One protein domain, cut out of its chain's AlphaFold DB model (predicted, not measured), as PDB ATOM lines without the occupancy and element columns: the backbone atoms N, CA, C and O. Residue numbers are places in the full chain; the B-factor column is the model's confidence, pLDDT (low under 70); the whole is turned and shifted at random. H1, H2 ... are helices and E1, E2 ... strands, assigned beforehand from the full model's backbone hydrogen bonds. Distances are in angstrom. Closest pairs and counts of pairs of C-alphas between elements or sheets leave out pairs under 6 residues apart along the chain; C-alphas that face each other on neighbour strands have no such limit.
ATOM      1  N   THR A 149      29.168 -54.893  21.334       83.44
ATOM      2  CA  THR A 149      28.250 -53.797  21.694       83.44
ATOM      3  C   THR A 149      28.344 -53.366  23.160       83.44
ATOM      4  O   THR A 149      28.836 -54.100  24.017       83.44
ATOM      5  N   ILE A 150      27.854 -52.153  23.430       90.94
ATOM      6  CA  ILE A 150      27.558 -51.610  24.762       90.94
ATOM      7  C   ILE A 150      26.043 -51.338  24.799       90.94
ATOM      8  O   ILE A 150      25.519 -50.811  23.815       90.94
ATOM      9  N   PRO A 151      25.325 -51.692  25.881       89.56
ATOM     10  CA  PRO A 151      23.892 -51.441  25.980       89.56
ATOM     11  C   PRO A 151      23.612 -49.937  26.054       89.56
ATOM     12  O   PRO A 151      24.484 -49.139  26.409       89.56
ATOM     13  N   GLY A 152      22.381 -49.539  25.736       89.56
ATOM     14  CA  GLY A 152      21.951 -48.162  25.962       89.56
ATOM     15  C   GLY A 152      22.047 -47.834  27.451       89.56
ATOM     16  O   GLY A 152      21.407 -48.484  28.263       89.56
ATOM     17  N   CYS A 153      22.858 -46.845  27.815       94.44
ATOM     18  CA  CYS A 153      22.948 -46.348  29.184       94.44
ATOM     19  C   CYS A 153      23.188 -44.839  29.177       94.44
ATOM     20  O   CYS A 153      23.734 -44.283  28.220       94.44
ATOM     21  N   THR A 154      22.775 -44.162  30.247       96.25
ATOM     22  CA  THR A 154      22.918 -42.701  30.345       96.25
ATOM     23  C   THR A 154      24.373 -42.310  30.587       96.25
ATOM     24  O   THR A 154      24.866 -41.356  29.985       96.25
ATOM     25  N   CYS A 155      25.054 -43.059  31.454       97.44
ATOM     26  CA  CYS A 155      26.426 -42.791  31.864       97.44
ATOM     27  C   CYS A 155      27.300 -44.017  31.603       97.44
ATOM     28  O   CYS A 155      27.017 -45.098  32.120       97.44
ATOM     29  N   LEU A 156      28.394 -43.833  30.868       97.00
ATOM     30  CA  LEU A 156      29.389 -44.865  30.610       97.00
ATOM     31  C   LEU A 156      30.720 -44.466  31.241       97.00
ATOM     32  O   LEU A 156      31.267 -43.405  30.943       97.00
ATOM     33  N   ARG A 157      31.262 -45.329  32.104       96.50
ATOM     34  CA  ARG A 157      32.607 -45.172  32.664       96.50
ATOM     35  C   ARG A 157      33.492 -46.331  32.253       96.50
ATOM     36  O   ARG A 157      33.152 -47.489  32.476       96.50
ATOM     37  N   LEU A 158      34.644 -46.012  31.690       94.50
ATOM     38  CA  LEU A 158      35.611 -46.975  31.190       94.50
ATOM     39  C   LEU A 158      36.934 -46.776  31.919       94.50
ATOM     40  O   LEU A 158      37.449 -45.660  32.006       94.50
ATOM     41  N   ARG A 159      37.495 -47.860  32.446       94.06
ATOM     42  CA  ARG A 159      38.759 -47.821  33.176       94.06
ATOM     43  C   ARG A 159      39.680 -48.939  32.735       94.06
ATOM     44  O   ARG A 159      39.264 -50.091  32.662       94.06
ATOM     45  N   GLY A 160      40.952 -48.627  32.497       91.69
ATOM     46  CA  GLY A 160      41.954 -49.663  32.245       91.69
ATOM     47  C   GLY A 160      41.691 -50.511  30.999       91.69
ATOM     48  O   GLY A 160      42.145 -51.652  30.956       91.69
ATOM     49  N   ILE A 161      40.938 -50.009  30.011       91.38
ATOM     50  CA  ILE A 161      40.581 -50.797  28.823       91.38
ATOM     51  C   ILE A 161      41.850 -51.083  27.997       91.38
ATOM     52  O   ILE A 161      42.498 -50.133  27.539       91.38
ATOM     53  N   PRO A 162      42.232 -52.360  27.805       87.38
ATOM     54  CA  PRO A 162      43.491 -52.742  27.177       87.38
ATOM     55  C   PRO A 162      43.497 -52.454  25.671       87.38
ATOM     56  O   PRO A 162      42.462 -52.464  25.018       87.38
ATOM     57  N   LEU A 163      44.689 -52.282  25.092       74.19
ATOM     58  CA  LEU A 163      44.905 -51.936  23.675       74.19
ATOM     59  C   LEU A 163      44.295 -52.899  22.643       74.19
ATOM     60  O   LEU A 163      44.203 -52.526  21.477       74.19
ATOM     61  N   ARG A 164      43.894 -54.119  23.022       68.56
ATOM     62  CA  ARG A 164      43.198 -55.030  22.102       68.56
ATOM     63  C   ARG A 164      41.816 -54.452  21.784       68.56
ATOM     64  O   ARG A 164      40.945 -54.427  22.648       68.56
ATOM     65  N   ARG A 165      41.654 -53.952  20.554       61.28
ATOM     66  CA  ARG A 165      40.499 -53.154  20.107       61.28
ATOM     67  C   ARG A 165      39.400 -53.945  19.414       61.28
ATOM     68  O   ARG A 165      38.517 -53.307  18.841       61.28
ATOM     69  N   ASP A 166      39.462 -55.272  19.404       68.81
ATOM     70  CA  ASP A 166      38.462 -56.074  18.700       68.81
ATOM     71  C   ASP A 166      37.065 -55.638  19.170       68.81
ATOM     72  O   ASP A 166      36.802 -55.521  20.364       68.81
ATOM     73  N   GLY A 167      36.220 -55.208  18.233       79.69
ATOM     74  CA  GLY A 167      34.878 -54.698  18.516       79.69
ATOM     75  C   GLY A 167      34.765 -53.405  19.342       79.69
ATOM     76  O   GLY A 167      33.642 -52.977  19.581       79.69
ATOM     77  N   LEU A 168      35.847 -52.738  19.779       87.62
ATOM     78  CA  LEU A 168      35.731 -51.506  20.583       87.62
ATOM     79  C   LEU A 168      35.193 -50.333  19.758       87.62
ATOM     80  O   LEU A 168      34.346 -49.592  20.243       87.62
ATOM     81  N   VAL A 169      35.665 -50.156  18.518       89.12
ATOM     82  CA  VAL A 169      35.132 -49.112  17.620       89.12
ATOM     83  C   VAL A 169      33.643 -49.352  17.375       89.12
ATOM     84  O   VAL A 169      32.870 -48.406  17.456       89.12
ATOM     85  N   ASP A 170      33.239 -50.601  17.122       88.50
ATOM     86  CA  ASP A 170      31.835 -50.984  16.927       88.50
ATOM     87  C   ASP A 170      30.989 -50.707  18.174       88.50
ATOM     88  O   ASP A 170      29.954 -50.045  18.093       88.50
ATOM     89  N   ALA A 171      31.470 -51.151  19.335       89.56
ATOM     90  CA  ALA A 171      30.799 -50.979  20.612       89.56
ATOM     91  C   ALA A 171      30.616 -49.499  20.965       89.56
ATOM     92  O   ALA A 171      29.521 -49.071  21.331       89.56
ATOM     93  N   MET A 172      31.673 -48.705  20.791       90.50
ATOM     94  CA  MET A 172      31.637 -47.264  21.003       90.50
ATOM     95  C   MET A 172      30.753 -46.562  19.974       90.50
ATOM     96  O   MET A 172      30.011 -45.665  20.345       90.50
ATOM     97  N   TRP A 173      30.776 -46.966  18.704       90.06
ATOM     98  CA  TRP A 173      29.931 -46.380  17.661       90.06
ATOM     99  C   TRP A 173      28.431 -46.587  17.904       90.06
ATOM    100  O   TRP A 173      27.627 -45.719  17.563       90.06
ATOM    101  N   GLY A 174      28.055 -47.742  18.462       88.12
ATOM    102  CA  GLY A 174      26.663 -48.093  18.752       88.12
ATOM    103  C   GLY A 174      26.089 -47.439  20.011       88.12
ATOM    104  O   GLY A 174      24.871 -47.333  20.133       88.12
ATOM    105  N   TRP A 175      26.940 -46.997  20.935       92.56
ATOM    106  CA  TRP A 175      26.511 -46.332  22.163       92.56
ATOM    107  C   TRP A 175      26.121 -44.870  21.891       92.56
ATOM    108  O   TRP A 175      26.741 -44.243  21.050       92.56
ATOM    109  N   ASP A 176      25.122 -44.307  22.580       90.88
ATOM    110  CA  ASP A 176      24.757 -42.874  22.512       90.88
ATOM    111  C   ASP A 176      24.163 -42.397  23.849       90.88
ATOM    112  O   ASP A 176      22.967 -42.133  23.970       90.88
ATOM    113  N   GLY A 177      24.999 -42.350  24.888       92.19
ATOM    114  CA  GLY A 177      24.614 -41.831  26.202       92.19
ATOM    115  C   GLY A 177      24.882 -40.333  26.369       92.19
ATOM    116  O   GLY A 177      25.260 -39.628  25.434       92.19
ATOM    117  N   LEU A 178      24.688 -39.834  27.592       93.56
ATOM    118  CA  LEU A 178      24.856 -38.417  27.936       93.56
ATOM    119  C   LEU A 178      26.235 -38.094  28.524       93.56
ATOM    120  O   LEU A 178      26.699 -36.959  28.387       93.56
ATOM    121  N   ASP A 179      26.874 -39.054  29.191       94.19
ATOM    122  CA  ASP A 179      28.126 -38.840  29.917       94.19
ATOM    123  C   ASP A 179      29.108 -39.992  29.692       94.19
ATOM    124  O   ASP A 179      28.776 -41.150  29.956       94.19
ATOM    125  N   LEU A 180      30.309 -39.664  29.214       92.75
ATOM    126  CA  LEU A 180      31.406 -40.604  29.013       92.75
ATOM    127  C   LEU A 180      32.603 -40.208  29.877       92.75
ATOM    128  O   LEU A 180      33.211 -39.156  29.677       92.75
ATOM    129  N   GLU A 181      32.995 -41.096  30.781       93.19
ATOM    130  CA  GLU A 181      34.226 -40.975  31.554       93.19
ATOM    131  C   GLU A 181      35.187 -42.101  31.183       93.19
ATOM    132  O   GLU A 181      34.826 -43.274  31.183       93.19
ATOM    133  N   VAL A 182      36.432 -41.757  30.886       91.00
ATOM    134  CA  VAL A 182      37.482 -42.707  30.535       91.00
ATOM    135  C   VAL A 182      38.707 -42.406  31.378       91.00
ATOM    136  O   VAL A 182      39.195 -41.278  31.408       91.00
ATOM    137  N   THR A 183      39.224 -43.426  32.055       90.69
ATOM    138  CA  THR A 183      40.384 -43.306  32.941       90.69
ATOM    139  C   THR A 183      41.407 -44.392  32.637       90.69
ATOM    140  O   THR A 183      41.052 -45.558  32.432       90.69
ATOM    141  N   SER A 184      42.685 -44.009  32.546       87.44
ATOM    142  CA  SER A 184      43.829 -44.924  32.382       87.44
ATOM    143  C   SER A 184      43.614 -46.035  31.337       87.44
ATOM    144  O   SER A 184      43.949 -47.192  31.578       87.44
ATOM    145  N   SER A 185      42.986 -45.719  30.200       87.06
ATOM    146  CA  SER A 185      42.538 -46.712  29.213       87.06
ATOM    147  C   SER A 185      43.362 -46.613  27.928       87.06
ATOM    148  O   SER A 185      43.039 -45.793  27.070       87.06
ATOM    149  N   PRO A 186      44.408 -47.438  27.745       84.19
ATOM    150  CA  PRO A 186      45.298 -47.326  26.588       84.19
ATOM    151  C   PRO A 186      44.610 -47.631  25.244       84.19
ATOM    152  O   PRO A 186      45.108 -47.237  24.192       84.19
ATOM    153  N   ALA A 187      43.443 -48.288  25.247       84.31
ATOM    154  CA  ALA A 187      42.622 -48.443  24.046       84.31
ATOM    155  C   ALA A 187      42.083 -47.112  23.492       84.31
ATOM    156  O   ALA A 187      41.879 -46.995  22.280       84.31
ATOM    157  N   PHE A 188      41.890 -46.111  24.363       81.75
ATOM    158  CA  PHE A 188      41.418 -44.763  24.030       81.75
ATOM    159  C   PHE A 188      42.567 -43.877  23.532       81.75
ATOM    160  O   PHE A 188      42.903 -42.851  24.120       81.75
ATOM    161  N   GLY A 189      43.184 -44.308  22.431       79.06
ATOM    162  CA  GLY A 189      44.242 -43.586  21.721       79.06
ATOM    163  C   GLY A 189      43.832 -43.144  20.313       79.06
ATOM    164  O   GLY A 189      42.681 -43.305  19.907       79.06
ATOM    165  N   ASP A 190      44.801 -42.629  19.548       78.94
ATOM    166  CA  ASP A 190      44.604 -42.044  18.208       78.94
ATOM    167  C   ASP A 190      43.875 -42.974  17.227       78.94
ATOM    168  O   ASP A 190      42.996 -42.552  16.485       78.94
ATOM    169  N   ASP A 191      44.153 -44.274  17.259       82.50
ATOM    170  CA  ASP A 191      43.484 -45.201  16.346       82.50
ATOM    171  C   ASP A 191      41.989 -45.395  16.645       82.50
ATOM    172  O   ASP A 191      41.231 -45.642  15.711       82.50
ATOM    173  N   LEU A 192      41.554 -45.317  17.913       85.75
ATOM    174  CA  LEU A 192      40.121 -45.361  18.240       85.75
ATOM    175  C   LEU A 192      39.445 -44.113  17.674       85.75
ATOM    176  O   LEU A 192      38.406 -44.220  17.028       85.75
ATOM    177  N   VAL A 193      40.077 -42.950  17.867       83.06
ATOM    178  CA  VAL A 193      39.623 -41.667  17.315       83.06
ATOM    179  C   VAL A 193      39.515 -41.764  15.795       83.06
ATOM    180  O   VAL A 193      38.446 -41.521  15.248       83.06
ATOM    181  N   ARG A 194      40.572 -42.214  15.118       84.31
ATOM    182  CA  ARG A 194      40.604 -42.411  13.664       84.31
ATOM    183  C   ARG A 194      39.558 -43.422  13.189       84.31
ATOM    184  O   ARG A 194      38.936 -43.221  12.150       84.31
ATOM    185  N   GLY A 195      39.342 -44.500  13.942       88.38
ATOM    186  CA  GLY A 195      38.309 -45.497  13.660       88.38
ATOM    187  C   GLY A 195      36.902 -44.900  13.705       88.38
ATOM    188  O   GLY A 195      36.121 -45.094  12.771       88.38
ATOM    189  N   LEU A 196      36.600 -44.120  14.746       87.88
ATOM    190  CA  LEU A 196      35.332 -43.401  14.875       87.88
ATOM    191  C   LEU A 196      35.192 -42.322  13.788       87.88
ATOM    192  O   LEU A 196      34.154 -42.268  13.137       87.88
ATOM    193  N   GLU A 197      36.237 -41.532  13.513       83.88
ATOM    194  CA  GLU A 197      36.261 -40.513  12.448       83.88
ATOM    195  C   GLU A 197      35.944 -41.129  11.072       83.88
ATOM    196  O   GLU A 197      35.057 -40.657  10.354       83.88
ATOM    197  N   ASN A 198      36.609 -42.229  10.712       87.81
ATOM    198  CA  ASN A 198      36.360 -42.942   9.456       87.81
ATOM    199  C   ASN A 198      34.905 -43.409   9.342       87.81
ATOM    200  O   ASN A 198      34.292 -43.324   8.272       87.81
ATOM    201  N   ARG A 199      34.328 -43.879  10.451       88.19
ATOM    202  CA  ARG A 199      32.943 -44.340  10.478       88.19
ATOM    203  C   ARG A 199      31.942 -43.194  10.392       88.19
ATOM    204  O   ARG A 199      30.983 -43.301   9.633       88.19
ATOM    205  N   MET A 200      32.220 -42.063  11.042       85.50
ATOM    206  CA  MET A 200      31.453 -40.821  10.879       85.50
ATOM    207  C   MET A 200      31.397 -40.377   9.420       85.50
ATOM    208  O   MET A 200      30.329 -40.011   8.928       85.50
ATOM    209  N   HIS A 201      32.523 -40.431   8.706       84.44
ATOM    210  CA  HIS A 201      32.569 -40.086   7.286       84.44
ATOM    211  C   HIS A 201      31.781 -41.065   6.416       84.44
ATOM    212  O   HIS A 201      31.041 -40.640   5.527       84.44
ATOM    213  N   THR A 202      31.915 -42.359   6.698       88.25
ATOM    214  CA  THR A 202      31.250 -43.427   5.942       88.25
ATOM    215  C   THR A 202      29.734 -43.379   6.126       88.25
ATOM    216  O   THR A 202      28.986 -43.373   5.150       88.25
ATOM    217  N   GLU A 203      29.268 -43.273   7.370       87.44
ATOM    218  CA  GLU A 203      27.842 -43.282   7.717       87.44
ATOM    219  C   GLU A 203      27.194 -41.890   7.675       87.44
ATOM    220  O   GLU A 203      25.981 -41.762   7.836       87.44
ATOM    221  N   ARG A 204      27.985 -40.835   7.436       84.56
ATOM    222  CA  ARG A 204      27.541 -39.431   7.344       84.56
ATOM    223  C   ARG A 204      26.702 -38.974   8.542       84.56
ATOM    224  O   ARG A 204      25.759 -38.195   8.385       84.56
ATOM    225  N   ARG A 205      27.059 -39.438   9.739       82.31
ATOM    226  CA  ARG A 205      26.392 -39.093  10.999       82.31
ATOM    227  C   ARG A 205      27.420 -38.800  12.093       82.31
ATOM    228  O   ARG A 205      28.521 -39.351  12.039       82.31
ATOM    229  N   PRO A 206      27.091 -37.927  13.059       82.19
ATOM    230  CA  PRO A 206      28.004 -37.620  14.146       82.19
ATOM    231  C   PRO A 206      28.124 -38.837  15.067       82.19
ATOM    232  O   PRO A 206      27.145 -39.555  15.277       82.19
ATOM    233  N   VAL A 207      29.307 -39.038  15.645       84.25
ATOM    234  CA  VAL A 207      29.461 -39.963  16.771       84.25
ATOM    235  C   VAL A 207      28.769 -39.351  17.993       84.25
ATOM    236  O   VAL A 207      28.938 -38.160  18.263       84.25
ATOM    237  N   TRP A 208      27.956 -40.147  18.690       88.50
ATOM    238  CA  TRP A 208      27.273 -39.776  19.937       88.50
ATOM    239  C   TRP A 208      26.475 -38.467  19.868       88.50
ATOM    240  O   TRP A 208      26.861 -37.484  20.504       88.50
ATOM    241  N   PRO A 209      25.388 -38.370  19.083       84.44
ATOM    242  CA  PRO A 209      24.614 -37.135  18.940       84.44
ATOM    243  C   PRO A 209      24.006 -36.593  20.244       84.44
ATOM    244  O   PRO A 209      23.793 -35.382  20.317       84.44
ATOM    245  N   SER A 210      23.782 -37.425  21.263       87.56
ATOM    246  CA  SER A 210      23.109 -37.033  22.514       87.56
ATOM    247  C   SER A 210      24.069 -36.605  23.633       87.56
ATOM    248  O   SER A 210      23.691 -35.859  24.535       87.56
ATOM    249  N   MET A 211      25.338 -37.014  23.557       87.69
ATOM    250  CA  MET A 211      26.356 -36.789  24.591       87.69
ATOM    251  C   MET A 211      26.526 -35.328  25.029       87.69
ATOM    252  O   MET A 211      26.746 -34.437  24.216       87.69
ATOM    253  N   MET A 212      26.507 -35.069  26.330       86.44
ATOM    254  CA  MET A 212      26.692 -33.730  26.896       86.44
ATOM    255  C   MET A 212      28.066 -33.540  27.532       86.44
ATOM    256  O   MET A 212      28.584 -32.425  27.545       86.44
ATOM    257  N   ARG A 213      28.659 -34.610  28.073       85.44
ATOM    258  CA  ARG A 213      29.932 -34.550  28.794       85.44
ATOM    259  C   ARG A 213      30.843 -35.689  28.367       85.44
ATOM    260  O   ARG A 213      30.413 -36.831  28.281       85.44
ATOM    261  N   ILE A 214      32.107 -35.353  28.132       86.19
ATOM    262  CA  ILE A 214      33.182 -36.321  27.945       86.19
ATOM    263  C   ILE A 214      34.344 -35.933  28.852       86.19
ATOM    264  O   ILE A 214      34.709 -34.760  28.954       86.19
ATOM    265  N   ARG A 215      34.915 -36.914  29.540       86.56
ATOM    266  CA  ARG A 215      36.117 -36.757  30.355       86.56
ATOM    267  C   ARG A 215      37.033 -37.919  30.052       86.56
ATOM    268  O   ARG A 215      36.696 -39.052  30.369       86.56
ATOM    269  N   ILE A 216      38.182 -37.648  29.452       84.75
ATOM    270  CA  ILE A 216      39.186 -38.677  29.190       84.75
ATOM    271  C   ILE A 216      40.460 -38.248  29.907       84.75
ATOM    272  O   ILE A 216      41.112 -37.286  29.505       84.75
ATOM    273  N   GLN A 217      40.787 -38.940  30.993       82.38
ATOM    274  CA  GLN A 217      42.044 -38.741  31.705       82.38
ATOM    275  C   GLN A 217      43.187 -39.388  30.917       82.38
ATOM    276  O   GLN A 217      43.011 -40.448  30.314       82.38
ATOM    277  N   ASP A 218      44.350 -38.738  30.930       71.00
ATOM    278  CA  ASP A 218      45.594 -39.225  30.319       71.00
ATOM    279  C   ASP A 218      45.526 -39.469  28.796       71.00
ATOM    280  O   ASP A 218      46.276 -40.282  28.257       71.00
ATOM    281  N   CYS A 219      44.650 -38.754  28.076       65.12
ATOM    282  CA  CYS A 219      44.561 -38.833  26.616       65.12
ATOM    283  C   CYS A 219      44.766 -37.460  25.956       65.12
ATOM    284  O   CYS A 219      43.884 -36.599  26.058       65.12
ATOM    285  N   PRO A 220      45.867 -37.261  25.204       63.69
ATOM    286  CA  PRO A 220      46.140 -35.997  24.516       63.69
ATOM    287  C   PRO A 220      45.200 -35.737  23.325       63.69
ATOM    288  O   PRO A 220      45.215 -34.653  22.752       63.69
ATOM    289  N   TYR A 221      44.375 -36.716  22.936       65.69
ATOM    290  CA  TYR A 221      43.481 -36.642  21.773       65.69
ATOM    291  C   TYR A 221      42.013 -36.377  22.138       65.69
ATOM    292  O   TYR A 221      41.161 -36.275  21.254       65.69
ATOM    293  N   SER A 222      41.709 -36.268  23.431       64.06
ATOM    294  CA  SER A 222      40.353 -36.103  23.958       64.06
ATOM    295  C   SER A 222      39.680 -34.815  23.477       64.06
ATOM    296  O   SER A 222      38.556 -34.854  22.970       64.06
ATOM    297  N   ASP A 223      40.415 -33.706  23.510       66.44
ATOM    298  CA  ASP A 223      39.958 -32.406  23.015       66.44
ATOM    299  C   ASP A 223      39.704 -32.416  21.503       66.44
ATOM    300  O   ASP A 223      38.758 -31.794  21.019       66.44
ATOM    301  N   ARG A 224      40.507 -33.171  20.735       68.81
ATOM    302  CA  ARG A 224      40.337 -33.303  19.280       68.81
ATOM    303  C   ARG A 224      39.041 -34.036  18.936       68.81
ATOM    304  O   ARG A 224      38.298 -33.568  18.073       68.81
ATOM    305  N   LEU A 225      38.769 -35.161  19.598       66.62
ATOM    306  CA  LEU A 225      37.535 -35.926  19.396       66.62
ATOM    307  C   LEU A 225      36.311 -35.069  19.763       66.62
ATOM    308  O   LEU A 225      35.375 -34.950  18.971       66.62
ATOM    309  N   PHE A 226      36.351 -34.415  20.928       66.38
ATOM    310  CA  PHE A 226      35.253 -33.578  21.409       66.38
ATOM    311  C   PHE A 226      35.014 -32.344  20.526       66.38
ATOM    312  O   PHE A 226      33.871 -32.047  20.175       66.38
ATOM    313  N   GLY A 227      36.080 -31.662  20.097       67.31
ATOM    314  CA  GLY A 227      35.991 -30.515  19.193       67.31
ATOM    315  C   GLY A 227      35.342 -30.877  17.855       67.31
ATOM    316  O   GLY A 227      34.408 -30.211  17.414       67.31
ATOM    317  N   ARG A 228      35.747 -31.999  17.243       67.94
ATOM    318  CA  ARG A 228      35.162 -32.476  15.976       67.94
ATOM    319  C   ARG A 228      33.692 -32.880  16.112       67.94
ATOM    320  O   ARG A 228      32.904 -32.614  15.202       67.94
ATOM    321  N   MET A 229      33.310 -33.492  17.235       68.38
ATOM    322  CA  MET A 229      31.906 -33.792  17.539       68.38
ATOM    323  C   MET A 229      31.056 -32.521  17.623       68.38
ATOM    324  O   MET A 229      29.982 -32.447  17.018       68.38
ATOM    325  N   LEU A 230      31.536 -31.516  18.358       65.19
ATOM    326  CA  LEU A 230      30.864 -30.227  18.509       65.19
ATOM    327  C   LEU A 230      30.705 -29.522  17.161       65.19
ATOM    328  O   LEU A 230      29.594 -29.120  16.810       65.19
ATOM    329  N   ASP A 231      31.774 -29.440  16.367       67.25
ATOM    330  CA  ASP A 231      31.747 -28.823  15.040       67.25
ATOM    331  C   ASP A 231      30.642 -29.421  14.163       67.25
ATOM    332  O   ASP A 231      29.836 -28.693  13.574       67.25
ATOM    333  N   GLN A 232      30.543 -30.751  14.119       64.25
ATOM    334  CA  GLN A 232      29.537 -31.431  13.307       64.25
ATOM    335  C   GLN A 232      28.114 -31.258  13.828       64.25
ATOM    336  O   GLN A 232      27.207 -31.041  13.023       64.25
ATOM    337  N   ARG A 233      27.884 -31.291  15.146       64.75
ATOM    338  CA  ARG A 233      26.560 -30.959  15.705       64.75
ATOM    339  C   ARG A 233      26.128 -29.564  15.296       64.75
ATOM    340  O   ARG A 233      24.992 -29.363  14.875       64.75
ATOM    341  N   THR A 234      27.057 -28.618  15.347       62.12
ATOM    342  CA  THR A 234      26.799 -27.236  14.947       62.12
ATOM    343  C   THR A 234      26.483 -27.149  13.450       62.12
ATOM    344  O   THR A 234      25.582 -26.414  13.053       62.12
ATOM    345  N   GLN A 235      27.164 -27.927  12.603       63.31
ATOM    346  CA  GLN A 235      26.875 -28.016  11.164       63.31
ATOM    347  C   GLN A 235      25.525 -28.684  10.859       63.31
ATOM    348  O   GLN A 235      24.819 -28.247   9.951       63.31
ATOM    349  N   LEU A 236      25.137 -29.710  11.619       59.66
ATOM    350  CA  LEU A 236      23.850 -30.396  11.474       59.66
ATOM    351  C   LEU A 236      22.680 -29.519  11.929       59.66
ATOM    352  O   LEU A 236      21.654 -29.496  11.256       59.66
ATOM    353  N   LEU A 237      22.853 -28.742  13.004       58.00
ATOM    354  CA  LEU A 237      21.875 -27.745  13.458       58.00
ATOM    355  C   LEU A 237      21.746 -26.562  12.484       58.00
ATOM    356  O   LEU A 237      20.680 -25.963  12.383       58.00
TER     357      LEU A 237
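Overview. This is residues 149 to 237 of the 248 residues of an uncharacterized protein of Coprinellus micaceus (UniProt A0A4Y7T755). A small, nearly flat wall of three parallel strands, E1, E2 and E3, has its helices off one side: the short H1 and the longer H2 and H3 lie in a loose arc and run back against the strands' direction. H1 and H2 are set off from the wall, while H3 only grazes it with residues 222 to 226. The printed part has 89 residues with three named helices and three named strands, in the order E1, H1, E2, H2, E3, H3; the sheet's order is E1, E2, E3, and the class is mixed, helices and strands. The whole is compact, with a radius of gyration of the C-alphas of 12.1 A, and spans 35 by 26 by 24 A.

Along the chain. Start at Thr 149 and go on to C-alpha 155 at (26.426, -42.791, 31.864), where E1 begins; it covers residues 155 to 159, 13.4 A long. H1 follows at residues 168 to 174, 9.9 A. E2, residues 179 to 183, is again 13.4 A. Find C-alpha 190 at (44.604, -42.044, 18.208); from there H2 runs to residue 203, 19.8 A. E3 takes residues 213 to 216, 10.1 A. H3, residues 222 to 237, spans 22.8 A and ends at C-alpha 237, (21.875, -27.745, 13.458).

Arrangement. Look first at E2, the inner strand between the edge strands E1 and E3. E1 and E2 are parallel, 8 degrees between their directions; N 158 and O 181 are 2.8 A apart, within hydrogen-bond range. E2 and E3 are parallel too, at 8 degrees, with N 182 and O 215 at 2.8 A. E1, H1, E2 and E2, H2, E3 are strand-helix-strand units, two parallel neighbour strands with a helix between them in the chain, and both crossovers are right-handed. H1 and H2 are not on the sheet. H3 is on it but only grazes it; the closest C-alphas of E3 and H3, those of Ile 216 and Ser 222, are 5.9 A apart. H2 touches H1 with residues 192 to 196 alone, the closest C-alphas being those of Val 169 and Gly 195, 6.2 A; they run the same way at a tilt of 38 degrees, only just steep. H2 and H3 are close but not clearly touching, with the C-alphas of Val 193 and Leu 225 at 6.5 A, and run the same way at a shallow tilt of 15 degrees. H1 and H3 are apart. In H1, H2 and H3 every O i to N i+4 pair is within hydrogen-bond range.

Size, cuts and confidence. The two C-alphas farthest apart, those of Pro 162 and Leu 237, are 35.8 A from each other. The printed part has no cut and no long link; H1 to E2 and E3 to H3 are tight. Read the B-factor column for pLDDT: its mean over the printed part is 82.0, and it is under 70 at residues 164 to 166 and 219 to 237, of which 222 to 237 belong to H3.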